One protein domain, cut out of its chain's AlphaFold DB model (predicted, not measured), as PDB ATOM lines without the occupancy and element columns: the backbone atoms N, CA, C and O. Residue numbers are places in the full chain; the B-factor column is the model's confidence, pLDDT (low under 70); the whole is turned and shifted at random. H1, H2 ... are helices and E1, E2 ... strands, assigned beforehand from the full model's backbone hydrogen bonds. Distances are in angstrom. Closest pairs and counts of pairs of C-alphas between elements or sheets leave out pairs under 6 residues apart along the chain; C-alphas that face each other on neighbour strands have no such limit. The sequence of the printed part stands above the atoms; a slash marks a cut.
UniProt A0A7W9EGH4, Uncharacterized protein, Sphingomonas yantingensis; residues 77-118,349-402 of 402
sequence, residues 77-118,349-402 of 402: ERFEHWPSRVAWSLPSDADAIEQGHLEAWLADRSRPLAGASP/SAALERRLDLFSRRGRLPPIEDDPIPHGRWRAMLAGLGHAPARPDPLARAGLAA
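This is residues 77 to 118 and 349 to 402 of the 402 residues of an uncharacterized protein of Sphingomonas yantingensis (UniProt A0A7W9EGH4). A small helical domain has H3 in the middle, between the hairpin of E1 and E2 on one side and the longest helix, H2, which crosses it on the other. H1 runs beside H3, and the short H4 lies beyond H1. The printed part has 96 residues, with named elements in the order E1, E2, H1, H2, H3, H4; the class is mostly helix, though under half of the residues are in named elements. The whole is compact, with a radius of gyration of the C-alphas of 13.0 A and spans of 33 by 28 by 24 A.

E1, residues 77 to 80, and E2, residues 88 to 91, form an antiparallel hairpin, with N 77 and O 90 within hydrogen-bond range at 2.8 A and N 90 and O 77 at 2.7 A. The closest C-alphas of E2 and H3, residues 375 to 384, are those of Trp 88 and Gly 384, 5.6 A apart. H1, residues 99 to 107, is close to H3 but not clearly touching, Leu 102 to Arg 379 being the closest C-alphas at 7.3 A; they run the same way at a shallow tilt of 17 degrees. H2, residues 350 to 362, is also close to H3 but not clearly touching, with the C-alphas of Phe 359 and Leu 382 closest at 8.0 A; their lines are only just about perpendicular, at 72 degrees. H4, residues 394 to 397, is close to H1 but not clearly touching, with the C-alphas of Glu 103 and Ala 396 closest at 6.7 A. H2 and H4 are apart. In H1, H2 and H3 every O i to N i+4 pair is within hydrogen-bond range; H4 is too short for one.

E1 begins at C-alpha 77 (25.962, 10.202, 20.480). H2 is 18.4 A long, H3 14.2 A and H1 12.6 A. H4 ends at C-alpha 397 (46.428, -12.130, 17.696).

Residues 119 to 348 are not printed, and C-alphas 118 and 349 are 36.0 A apart across the cut. The link from H2 to H3 is long, 12 residues. Residues 114 to 118, 388 and 390 to 402 have pLDDT under 70.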
ATOM      1  N   GLU A  77      27.325  10.626  20.206       90.31
ATOM      2  CA  GLU A  77      25.962  10.202  20.480       90.31
ATOM      3  C   GLU A  77      25.964   9.177  21.603       90.31
ATOM      4  O   GLU A  77      26.813   8.294  21.642       90.31
ATOM      5  N   ARG A  78      24.988   9.258  22.499       92.31
ATOM      6  CA  ARG A  78      24.755   8.265  23.543       92.31
ATOM      7  C   ARG A  78      23.441   7.579  23.279       92.31
ATOM      8  O   ARG A  78      22.421   8.243  23.151       92.31
ATOM      9  N   PHE A  79      23.465   6.262  23.233       94.62
ATOM     10  CA  PHE A  79      22.309   5.430  22.965       94.62
ATOM     11  C   PHE A  79      21.845   4.771  24.259       94.62
ATOM     12  O   PHE A  79      22.585   4.025  24.899       94.62
ATOM     13  N   GLU A  80      20.609   5.052  24.655       94.62
ATOM     14  CA  GLU A  80      19.969   4.508  25.848       94.62
ATOM     15  C   GLU A  80      18.790   3.622  25.477       94.62
ATOM     16  O   GLU A  80      18.012   3.914  24.565       94.62
ATOM     17  N   HIS A  81      18.641   2.526  26.225       93.88
ATOM     18  CA  HIS A  81      17.630   1.515  25.942       93.88
ATOM     19  C   HIS A  81      17.737   0.972  24.509       93.88
ATOM     20  O   HIS A  81      16.720   0.632  23.910       93.88
ATOM     21  N   TRP A  82      18.952   0.837  23.982       93.75
ATOM     22  CA  TRP A  82      19.198   0.525  22.581       93.75
ATOM     23  C   TRP A  82      20.473  -0.323  22.464       93.75
ATOM     24  O   TRP A  82      21.532   0.194  22.765       93.75
ATOM     25  N   PRO A  83      20.424  -1.621  22.116       86.31
ATOM     26  CA  PRO A  83      19.289  -2.521  22.317       86.31
ATOM     27  C   PRO A  83      19.041  -2.820  23.805       86.31
ATOM     28  O   PRO A  83      17.964  -3.273  24.184       86.31
ATOM     29  N   SER A  84      20.021  -2.590  24.682       83.25
ATOM     30  CA  SER A  84      19.967  -3.015  26.086       83.25
ATOM     31  C   SER A  84      19.742  -1.840  27.044       83.25
ATOM     32  O   SER A  84      19.677  -0.688  26.624       83.25
ATOM     33  N   ARG A  85      19.596  -2.120  28.345       82.81
ATOM     34  CA  ARG A  85      19.539  -1.075  29.386       82.81
ATOM     35  C   ARG A  85      20.889  -0.398  29.628       82.81
ATOM     36  O   ARG A  85      20.907   0.703  30.165       82.81
ATOM     37  N   VAL A  86      21.990  -1.053  29.263       85.44
ATOM     38  CA  VAL A  86      23.329  -0.472  29.350       85.44
ATOM     39  C   VAL A  86      23.493   0.486  28.180       85.44
ATOM     40  O   VAL A  86      23.345   0.083  27.027       85.44
ATOM     41  N   ALA A  87      23.749   1.754  28.495       90.19
ATOM     42  CA  ALA A  87      23.997   2.774  27.490       90.19
ATOM     43  C   ALA A  87      25.360   2.557  26.826       90.19
ATOM     44  O   ALA A  87      26.306   2.114  27.479       90.19
ATOM     45  N   TRP A  88      25.468   2.919  25.555       89.19
ATOM     46  CA  TRP A  88      26.733   2.946  24.822       89.19
ATOM     47  C   TRP A  88      26.875   4.271  24.082       89.19
ATOM     48  O   TRP A  88      25.885   4.964  23.838       89.19
ATOM     49  N   SER A  89      28.110   4.622  23.740       88.94
ATOM     50  CA  SER A  89      28.417   5.867  23.043       88.94
ATOM     51  C   SER A  89      28.984   5.586  21.658       88.94
ATOM     52  O   SER A  89      29.801   4.684  21.477       88.94
ATOM     53  N   LEU A  90      28.552   6.390  20.694       90.00
ATOM     54  CA  LEU A  90      29.114   6.516  19.365       90.00
ATOM     55  C   LEU A  90      29.839   7.866  19.301       90.00
ATOM     56  O   LEU A  90      29.194   8.896  19.086       90.00
ATOM     57  N   PRO A  91      31.148   7.894  19.564       86.44
ATOM     58  CA  PRO A  91      31.877   9.141  19.723       86.44
ATOM     59  C   PRO A  91      31.950   9.916  18.398       86.44
ATOM     60  O   PRO A  91      31.699   9.376  17.318       86.44
ATOM     61  N   SER A  92      32.203  11.221  18.470       82.31
ATOM     62  CA  SER A  92      32.225  12.085  17.279       82.31
ATOM     63  C   SER A  92      33.383  11.786  16.335       82.31
ATOM     64  O   SER A  92      33.230  11.977  15.135       82.31
ATOM     65  N   ASP A  93      34.480  11.261  16.868       79.81
ATOM     66  CA  ASP A  93      35.662  10.780  16.157       79.81
ATOM     67  C   ASP A  93      35.565   9.290  15.788       79.81
ATOM     68  O   ASP A  93      36.557   8.687  15.381       79.81
ATOM     69  N   ALA A  94      34.377   8.675  15.895       86.94
ATOM     70  CA  ALA A  94      34.196   7.250  15.612       86.94
ATOM     71  C   ALA A  94      34.691   6.848  14.218       86.94
ATOM     72  O   ALA A  94      35.034   5.693  13.992       86.94
ATOM     73  N   ASP A  95      34.749   7.793  13.288       83.25
ATOM     74  CA  ASP A  95      35.235   7.594  11.931       83.25
ATOM     75  C   ASP A  95      36.721   7.174  11.886       83.25
ATOM     76  O   ASP A  95      37.104   6.429  10.984       83.25
ATOM     77  N   ALA A  96      37.513   7.544  12.902       85.00
ATOM     78  CA  ALA A  96      38.917   7.159  13.084       85.00
ATOM     79  C   ALA A  96      39.108   5.782  13.757       85.00
ATOM     80  O   ALA A  96      40.237   5.334  13.960       85.00
ATOM     81  N   ILE A  97      38.028   5.074  14.113       86.88
ATOM     82  CA  ILE A  97      38.126   3.758  14.760       86.88
ATOM     83  C   ILE A  97      38.586   2.699  13.752       86.88
ATOM     84  O   ILE A  97      37.832   2.150  12.936       86.88
ATOM     85  N   GLU A  98      39.861   2.366  13.855       89.31
ATOM     86  CA  GLU A  98      40.482   1.280  13.102       89.31
ATOM     87  C   GLU A  98      40.255  -0.101  13.735       89.31
ATOM     88  O   GLU A  98      39.643  -0.264  14.794       89.31
ATOM     89  N   GLN A  99      40.745  -1.132  13.048       86.00
ATOM     90  CA  GLN A  99      40.588  -2.521  13.461       86.00
ATOM     91  C   GLN A  99      41.282  -2.810  14.805       86.00
ATOM     92  O   GLN A  99      40.681  -3.459  15.663       86.00
ATOM     93  N   GLY A 100      42.486  -2.272  15.028       84.81
ATOM     94  CA  GLY A 100      43.219  -2.449  16.287       84.81
ATOM     95  C   GLY A 100      42.489  -1.872  17.507       84.81
ATOM     96  O   GLY A 100      42.495  -2.480  18.578       84.81
ATOM     97  N   HIS A 101      41.775  -0.751  17.345       87.50
ATOM     98  CA  HIS A 101      40.949  -0.163  18.408       87.50
ATOM     99  C   HIS A 101      39.812  -1.102  18.828       87.50
ATOM    100  O   HIS A 101      39.592  -1.331  20.020       87.50
ATOM    101  N   LEU A 102      39.123  -1.698  17.849       86.81
ATOM    102  CA  LEU A 102      38.079  -2.690  18.104       86.81
ATOM    103  C   LEU A 102      38.635  -3.913  18.836       86.81
ATOM    104  O   LEU A 102      38.010  -4.416  19.764       86.81
ATOM    105  N   GLU A 103      39.813  -4.390  18.453       84.38
ATOM    106  CA  GLU A 103      40.449  -5.555  19.068       84.38
ATOM    107  C   GLU A 103      40.881  -5.291  20.511       84.38
ATOM    108  O   GLU A 103      40.634  -6.128  21.384       84.38
ATOM    109  N   ALA A 104      41.443  -4.112  20.783       83.12
ATOM    110  CA  ALA A 104      41.771  -3.678  22.137       83.12
ATOM    111  C   ALA A 104      40.518  -3.602  23.025       83.12
ATOM    112  O   ALA A 104      40.530  -4.083  24.159       83.12
ATOM    113  N   TRP A 105      39.415  -3.066  22.493       84.75
ATOM    114  CA  TRP A 105      38.128  -3.031  23.188       84.75
ATOM    115  C   TRP A 105      37.540  -4.430  23.422       84.75
ATOM    116  O   TRP A 105      36.977  -4.706  24.479       84.75
ATOM    117  N   LEU A 106      37.684  -5.351  22.468       81.25
ATOM    118  CA  LEU A 106      37.219  -6.731  22.634       81.25
ATOM    119  C   LEU A 106      38.003  -7.489  23.707       81.25
ATOM    120  O   LEU A 106      37.418  -8.340  24.379       81.25
ATOM    121  N   ALA A 107      39.296  -7.189  23.858       82.62
ATOM    122  CA  ALA A 107      40.147  -7.756  24.899       82.62
ATOM    123  C   ALA A 107      39.794  -7.224  26.298       82.62
ATOM    124  O   ALA A 107      39.864  -7.973  27.271       82.62
ATOM    125  N   ASP A 108      39.386  -5.957  26.396       82.62
ATOM    126  CA  ASP A 108      38.981  -5.313  27.644       82.62
ATOM    127  C   ASP A 108      37.811  -4.347  27.411       82.62
ATOM    128  O   ASP A 108      37.989  -3.151  27.169       82.62
ATOM    129  N   ARG A 109      36.587  -4.870  27.542       78.50
ATOM    130  CA  ARG A 109      35.350  -4.097  27.337       78.50
ATOM    131  C   ARG A 109      35.080  -3.057  28.425       78.50
ATOM    132  O   ARG A 109      34.089  -2.338  28.327       78.50
ATOM    133  N   SER A 110      35.911  -2.994  29.472       77.25
ATOM    134  CA  SER A 110      35.846  -1.904  30.450       77.25
ATOM    135  C   SER A 110      36.443  -0.604  29.902       77.25
ATOM    136  O   SER A 110      36.125   0.479  30.398       77.25
ATOM    137  N   ARG A 111      37.268  -0.695  28.851       75.69
ATOM    138  CA  ARG A 111      37.804   0.461  28.130       75.69
ATOM    139  C   ARG A 111      36.768   1.008  27.149       75.69
ATOM    140  O   ARG A 111      35.963   0.244  26.616       75.69
ATOM    141  N   PRO A 112      36.779   2.320  26.869       72.44
ATOM    142  CA  PRO A 112      35.996   2.871  25.773       72.44
ATOM    143  C   PRO A 112      36.549   2.388  24.424       72.44
ATOM    144  O   PRO A 112      37.742   2.127  24.284       72.44
ATOM    145  N   LEU A 113      35.666   2.263  23.430       75.50
ATOM    146  CA  LEU A 113      36.036   1.848  22.072       75.50
ATOM    147  C   LEU A 113      36.802   2.940  21.297       75.50
ATOM    148  O   LEU A 113      37.522   2.625  20.355       75.50
ATOM    149  N   ALA A 114      36.678   4.202  21.712       69.94
ATOM    150  CA  ALA A 114      37.487   5.320  21.228       69.94
ATOM    151  C   ALA A 114      38.195   6.034  22.386       69.94
ATOM    152  O   ALA A 114      37.892   5.792  23.559       69.94
ATOM    153  N   GLY A 115      39.133   6.922  22.047       57.38
ATOM    154  CA  GLY A 115      39.869   7.731  23.011       57.38
ATOM    155  C   GLY A 115      38.944   8.588  23.883       57.38
ATOM    156  O   GLY A 115      37.969   9.163  23.417       57.38
ATOM    157  N   ALA A 116      39.245   8.666  25.181       51.59
ATOM    158  CA  ALA A 116      38.445   9.415  26.155       51.59
ATOM    159  C   ALA A 116      38.775  10.921  26.213       51.59
ATOM    160  O   ALA A 116      38.090  11.664  26.921       51.59
ATOM    161  N   SER A 117      39.823  11.382  25.523       52.72
ATOM    162  CA  SER A 117      40.237  12.783  25.591       52.72
ATOM    163  C   SER A 117      39.525  13.610  24.523       52.72
ATOM    164  O   SER A 117      39.648  13.283  23.347       52.72
ATOM    165  N   PRO A 118      38.819  14.692  24.902       56.53
ATOM    166  CA  PRO A 118      38.362  15.672  23.934       56.53
ATOM    167  C   PRO A 118      39.588  16.276  23.253       56.53
ATOM    168  O   PRO A 118      40.413  16.902  23.921       56.53
ATOM    169  N   SER A 349      19.185  -5.987   3.274       96.50
ATOM    170  CA  SER A 349      19.868  -6.121   1.988       96.50
ATOM    171  C   SER A 349      20.971  -7.180   2.069       96.50
ATOM    172  O   SER A 349      21.574  -7.396   3.121       96.50
ATOM    173  N   ALA A 350      21.327  -7.778   0.930       96.31
ATOM    174  CA  ALA A 350      22.458  -8.704   0.865       96.31
ATOM    175  C   ALA A 350      23.797  -8.037   1.253       96.31
ATOM    176  O   ALA A 350      24.726  -8.716   1.692       96.31
ATOM    177  N   ALA A 351      23.932  -6.716   1.074       95.56
ATOM    178  CA  ALA A 351      25.124  -5.975   1.485       95.56
ATOM    179  C   ALA A 351      25.204  -5.858   3.013       95.56
ATOM    180  O   ALA A 351      26.253  -6.152   3.596       95.56
ATOM    181  N   LEU A 352      24.089  -5.525   3.667       96.69
ATOM    182  CA  LEU A 352      23.987  -5.488   5.120       96.69
ATOM    183  C   LEU A 352      24.170  -6.870   5.750       96.69
ATOM    184  O   LEU A 352      24.934  -6.993   6.704       96.69
ATOM    185  N   GLU A 353      23.562  -7.917   5.189       96.31
ATOM    186  CA  GLU A 353      23.764  -9.302   5.642       96.31
ATOM    187  C   GLU A 353      25.244  -9.696   5.606       96.31
ATOM    188  O   GLU A 353      25.784 -10.178   6.602       96.31
ATOM    189  N   ARG A 354      25.937  -9.429   4.488       95.44
ATOM    190  CA  ARG A 354      27.381  -9.686   4.379       95.44
ATOM    191  C   ARG A 354      28.190  -8.872   5.385       95.44
ATOM    192  O   ARG A 354      29.137  -9.401   5.967       95.44
ATOM    193  N   ARG A 355      27.838  -7.599   5.599       95.94
ATOM    194  CA  ARG A 355      28.502  -6.727   6.581       95.94
ATOM    195  C   ARG A 355      28.368  -7.302   7.996       95.94
ATOM    196  O   ARG A 355      29.372  -7.412   8.698       95.94
ATOM    197  N   LEU A 356      27.166  -7.726   8.385       94.94
ATOM    198  CA  LEU A 356      26.896  -8.351   9.684       94.94
ATOM    199  C   LEU A 356      27.603  -9.704   9.852       94.94
ATOM    200  O   LEU A 356      28.174  -9.965  10.913       94.94
ATOM    201  N   ASP A 357      27.609 -10.559   8.826       93.38
ATOM    202  CA  ASP A 357      28.306 -11.852   8.861       93.38
ATOM    203  C   ASP A 357      29.820 -11.664   9.063       93.38
ATOM    204  O   ASP A 357      30.413 -12.251   9.969       93.38
ATOM    205  N   LEU A 358      30.457 -10.777   8.291       92.38
ATOM    206  CA  LEU A 358      31.890 -10.503   8.433       92.38
ATOM    207  C   LEU A 358      32.236  -9.893   9.797       92.38
ATOM    208  O   LEU A 358      33.217 -10.313  10.432       92.38
ATOM    209  N   PHE A 359      31.414  -8.957  10.276       93.19
ATOM    210  CA  PHE A 359      31.625  -8.317  11.566       93.19
ATOM    211  C   PHE A 359      31.439  -9.307  12.727       93.19
ATOM    212  O   PHE A 359      32.295  -9.400  13.602       93.19
ATOM    213  N   SER A 360      30.388 -10.129  12.709       88.94
ATOM    214  CA  SER A 360      30.129 -11.143  13.748       88.94
ATOM    215  C   SER A 360      31.152 -12.284  13.775       88.94
ATOM    216  O   SER A 360      31.324 -12.950  14.797       88.94
ATOM    217  N   ARG A 361      31.884 -12.520  12.682       86.62
ATOM    218  CA  ARG A 361      32.964 -13.516  12.658       86.62
ATOM    219  C   ARG A 361      34.274 -12.971  13.216       86.62
ATOM    220  O   ARG A 361      34.916 -13.665  14.002       86.62
ATOM    221  N   ARG A 362      34.700 -11.782  12.765       82.88
ATOM    222  CA  ARG A 362      36.064 -11.252  13.001       82.88
ATOM    223  C   ARG A 362      36.147  -9.740  13.256       82.88
ATOM    224  O   ARG A 362      37.241  -9.201  13.335       82.88
ATOM    225  N   GLY A 363      35.024  -9.032  13.321       87.25
ATOM    226  CA  GLY A 363      34.995  -7.572  13.461       87.25
ATOM    227  C   GLY A 363      35.394  -6.838  12.179       87.25
ATOM    228  O   GLY A 363      35.561  -5.622  12.190       87.25
ATOM    229  N   ARG A 364      35.541  -7.568  11.064       88.88
ATOM    230  CA  ARG A 364      35.898  -6.997   9.764       88.88
ATOM    231  C   ARG A 364      34.673  -6.424   9.073       88.88
ATOM    232  O   ARG A 364      33.585  -6.987   9.152       88.88
ATOM    233  N   LEU A 365      34.902  -5.362   8.315       91.56
ATOM    234  CA  LEU A 365      33.922  -4.777   7.414       91.56
ATOM    235  C   LEU A 365      34.373  -5.010   5.967       91.56
ATOM    236  O   LEU A 365      35.574  -4.914   5.693       91.56
ATOM    237  N   PRO A 366      33.455  -5.360   5.049       90.56
ATOM    238  CA  PRO A 366      33.782  -5.421   3.632       90.56
ATOM    239  C   PRO A 366      34.131  -4.012   3.125       90.56
ATOM    240  O   PRO A 366      33.520  -3.051   3.587       90.56
ATOM    241  N   PRO A 367      35.068  -3.865   2.173       86.31
ATOM    242  CA  PRO A 367      35.207  -2.607   1.458       86.31
ATOM    243  C   PRO A 367      33.944  -2.380   0.623       86.31
ATOM    244  O   PRO A 367      33.527  -3.271  -0.123       86.31
ATOM    245  N   ILE A 368      33.332  -1.209   0.762       85.56
ATOM    246  CA  ILE A 368      32.182  -0.801  -0.044       85.56
ATOM    247  C   ILE A 368      32.533   0.514  -0.728       85.56
ATOM    248  O   ILE A 368      32.878   1.496  -0.073       85.56
ATOM    249  N   GLU A 369      32.504   0.490  -2.060       83.69
ATOM    250  CA  GLU A 369      32.662   1.690  -2.883       83.69
ATOM    251  C   GLU A 369      31.500   2.648  -2.584       83.69
ATOM    252  O   GLU A 369      30.356   2.207  -2.481       83.69
ATOM    253  N   ASP A 370      31.800   3.939  -2.428       87.25
ATOM    254  CA  ASP A 370      30.810   4.989  -2.159       87.25
ATOM    255  C   ASP A 370      29.944   4.770  -0.895       87.25
ATOM    256  O   ASP A 370      28.819   5.258  -0.833       87.25
ATOM    257  N   ASP A 371      30.438   4.073   0.140       91.69
ATOM    258  CA  ASP A 371      29.761   4.056   1.449       91.69
ATOM    259  C   ASP A 371      29.905   5.441   2.116       91.69
ATOM    260  O   ASP A 371      31.029   5.856   2.425       91.69
ATOM    261  N   PRO A 372      28.805   6.186   2.354       91.56
ATOM    262  CA  PRO A 372      28.880   7.500   2.976       91.56
ATOM    263  C   PRO A 372      29.109   7.410   4.494       91.56
ATOM    264  O   PRO A 372      29.311   8.440   5.141       91.56
ATOM    265  N   ILE A 373      29.073   6.204   5.076       94.12
ATOM    266  CA  ILE A 373      29.352   5.951   6.486       94.12
ATOM    267  C   ILE A 373      30.797   5.460   6.636       94.12
ATOM    268  O   ILE A 373      31.146   4.385   6.138       94.12
ATOM    269  N   PRO A 374      31.642   6.174   7.398       91.25
ATOM    270  CA  PRO A 374      33.005   5.725   7.645       91.25
ATOM    271  C   PRO A 374      33.063   4.369   8.360       91.25
ATOM    272  O   PRO A 374      32.260   4.058   9.247       91.25
ATOM    273  N   HIS A 375      34.056   3.552   8.004       91.94
ATOM    274  CA  HIS A 375      34.218   2.203   8.557       91.94
ATOM    275  C   HIS A 375      34.296   2.190  10.091       91.94
ATOM    276  O   HIS A 375      33.714   1.309  10.723       91.94
ATOM    277  N   GLY A 376      34.989   3.151  10.706       91.38
ATOM    278  CA  GLY A 376      35.079   3.218  12.164       91.38
ATOM    279  C   GLY A 376      33.723   3.439  12.839       91.38
ATOM    280  O   GLY A 376      33.402   2.776  13.829       91.38
ATOM    281  N   ARG A 377      32.854   4.254  12.234       92.88
ATOM    282  CA  ARG A 377      31.488   4.478  12.712       92.88
ATOM    283  C   ARG A 377      30.621   3.233  12.591       92.88
ATOM    284  O   ARG A 377      29.902   2.917  13.537       92.88
ATOM    285  N   TRP A 378      30.749   2.469  11.504       95.19
ATOM    286  CA  TRP A 378      30.147   1.134  11.407       95.19
ATOM    287  C   TRP A 378      30.634   0.201  12.525       95.19
ATOM    288  O   TRP A 378      29.808  -0.456  13.157       95.19
ATOM    289  N   ARG A 379      31.946   0.154  12.807       93.00
ATOM    290  CA  ARG A 379      32.499  -0.687  13.888       93.00
ATOM    291  C   ARG A 379      31.911  -0.315  15.242       93.00
ATOM    292  O   ARG A 379      31.448  -1.196  15.961       93.00
ATOM    293  N   ALA A 380      31.910   0.974  15.570       91.62
ATOM    294  CA  ALA A 380      31.410   1.449  16.849       91.62
ATOM    295  C   ALA A 380      29.911   1.259  17.014       91.62
ATOM    296  O   ALA A 380      29.470   0.788  18.061       91.62
ATOM    297  N   MET A 381      29.137   1.542  15.969       94.81
ATOM    298  CA  MET A 381      27.702   1.301  15.986       94.81
ATOM    299  C   MET A 381      27.399  -0.193  16.163       94.81
ATOM    300  O   MET A 381      26.624  -0.550  17.044       94.81
ATOM    301  N   LEU A 382      28.022  -1.088  15.389       94.38
ATOM    302  CA  LEU A 382      27.762  -2.528  15.503       94.38
ATOM    303  C   LEU A 382      28.192  -3.089  16.868       94.38
ATOM    304  O   LEU A 382      27.442  -3.863  17.466       94.38
ATOM    305  N   ALA A 383      29.347  -2.665  17.390       89.88
ATOM    306  CA  ALA A 383      29.804  -3.028  18.731       89.88
ATOM    307  C   ALA A 383      28.824  -2.559  19.821       89.88
ATOM    308  O   ALA A 383      28.464  -3.333  20.709       89.88
ATOM    309  N   GLY A 384      28.347  -1.314  19.723       89.38
ATOM    310  CA  GLY A 384      27.353  -0.737  20.627       89.38
ATOM    311  C   GLY A 384      25.991  -1.433  20.566       89.38
ATOM    312  O   GLY A 384      25.354  -1.664  21.593       89.38
ATOM    313  N   LEU A 385      25.590  -1.885  19.375       90.81
ATOM    314  CA  LEU A 385      24.403  -2.719  19.171       90.81
ATOM    315  C   LEU A 385      24.561  -4.155  19.706       90.81
ATOM    316  O   LEU A 385      23.635  -4.955  19.610       90.81
ATOM    317  N   GLY A 386      25.706  -4.493  20.302       85.50
ATOM    318  CA  GLY A 386      25.957  -5.802  20.894       85.50
ATOM    319  C   GLY A 386      26.381  -6.866  19.886       85.50
ATOM    320  O   GLY A 386      26.561  -8.023  20.274       85.50
ATOM    321  N   HIS A 387      26.604  -6.504  18.618       83.81
ATOM    322  CA  HIS A 387      27.310  -7.394  17.710       83.81
ATOM    323  C   HIS A 387      28.758  -7.489  18.188       83.81
ATOM    324  O   HIS A 387      29.471  -6.494  18.278       83.81
ATOM    325  N   ALA A 388      29.205  -8.694  18.517       69.94
ATOM    326  CA  ALA A 388      30.587  -8.941  18.887       69.94
ATOM    327  C   ALA A 388      31.134 -10.099  18.054       69.94
ATOM    328  O   ALA A 388      30.425 -11.091  17.869       69.94
ATOM    329  N   PRO A 389      32.381 -10.008  17.567       73.19
ATOM    330  CA  PRO A 389      32.989 -11.109  16.857       73.19
ATOM    331  C   PRO A 389      33.154 -12.332  17.753       73.19
ATOM    332  O   PRO A 389      33.624 -12.237  18.886       73.19
ATOM    333  N   ALA A 390      32.818 -13.500  17.211       63.31
ATOM    334  CA  ALA A 390      32.963 -14.779  17.899       63.31
ATOM    335  C   ALA A 390      34.432 -15.150  18.177       63.31
ATOM    336  O   ALA A 390      34.707 -15.983  19.042       63.31
ATOM    337  N   ARG A 391      35.381 -14.585  17.418       60.25
ATOM    338  CA  ARG A 391      36.822 -14.832  17.557       60.25
ATOM    339  C   ARG A 391      37.622 -13.546  17.303       60.25
ATOM    340  O   ARG A 391      37.267 -12.810  16.382       60.25
ATOM    341  N   PRO A 392      38.720 -13.306  18.043       60.56
ATOM    342  CA  PRO A 392      39.679 -12.253  17.705       60.56
ATOM    343  C   PRO A 392      40.237 -12.435  16.285       60.56
ATOM    344  O   PRO A 392      40.391 -13.574  15.824       60.56
ATOM    345  N   ASP A 393      40.559 -11.339  15.593       61.75
ATOM    346  CA  ASP A 393      41.188 -11.405  14.273       61.75
ATOM    347  C   ASP A 393      42.569 -12.089  14.367       61.75
ATOM    348  O   ASP A 393      43.355 -11.781  15.268       61.75
ATOM    349  N   PRO A 394      42.911 -13.029  13.466       62.56
ATOM    350  CA  PRO A 394      44.229 -13.656  13.465       62.56
ATOM    351  C   PRO A 394      45.401 -12.671  13.358       62.56
ATOM    352  O   PRO A 394      46.454 -12.961  13.925       62.56
ATOM    353  N   LEU A 395      45.227 -11.536  12.666       63.62
ATOM    354  CA  LEU A 395      46.240 -10.482  12.571       63.62
ATOM    355  C   LEU A 395      46.388  -9.740  13.903       63.62
ATOM    356  O   LEU A 395      47.517  -9.566  14.350       63.62
ATOM    357  N   ALA A 396      45.283  -9.433  14.593       59.91
ATOM    358  CA  ALA A 396      45.298  -8.927  15.974       59.91
ATOM    359  C   ALA A 396      46.125  -9.818  16.887       59.91
ATOM    360  O   ALA A 396      47.029  -9.379  17.592       59.91
ATOM    361  N   ARG A 397      45.809 -11.118  16.844       57.41
ATOM    362  CA  ARG A 397      46.428 -12.130  17.696       57.41
ATOM    363  C   ARG A 397      47.926 -12.252  17.425       57.41
ATOM    364  O   ARG A 397      48.670 -12.639  18.319       57.41
ATOM    365  N   ALA A 398      48.354 -11.951  16.203       61.88
ATOM    366  CA  ALA A 398      49.753 -11.943  15.805       61.88
ATOM    367  C   ALA A 398      50.455 -10.593  16.051       61.88
ATOM    368  O   ALA A 398      51.650 -10.499  15.789       61.88
ATOM    369  N   GLY A 399      49.748  -9.558  16.529       57.72
ATOM    370  CA  GLY A 399      50.291  -8.201  16.660       57.72
ATOM    371  C   GLY A 399      50.546  -7.513  15.314       57.72
ATOM    372  O   GLY A 399      51.421  -6.661  15.220       57.72
ATOM    373  N   LEU A 400      49.823  -7.921  14.267       60.66
ATOM    374  CA  LEU A 400      49.972  -7.468  12.878       60.66
ATOM    375  C   LEU A 400      48.726  -6.728  12.361       60.66
ATOM    376  O   LEU A 400      48.578  -6.559  11.150       60.66
ATOM    377  N   ALA A 401      47.790  -6.362  13.241       58.09
ATOM    378  CA  ALA A 401      46.687  -5.489  12.861       58.09
ATOM    379  C   ALA A 401      47.263  -4.096  12.574       58.09
ATOM    380  O   ALA A 401      47.892  -3.508  13.453       58.09
ATOM    381  N   ALA A 402      47.123  -3.657  11.320       49.56
ATOM    382  CA  ALA A 402      47.526  -2.331  10.865       49.56
ATOM    383  C   ALA A 402      46.597  -1.256  11.425       49.56
ATOM    384  O   ALA A 402      45.369  -1.533  11.501       49.56
TER     385      ALA A 402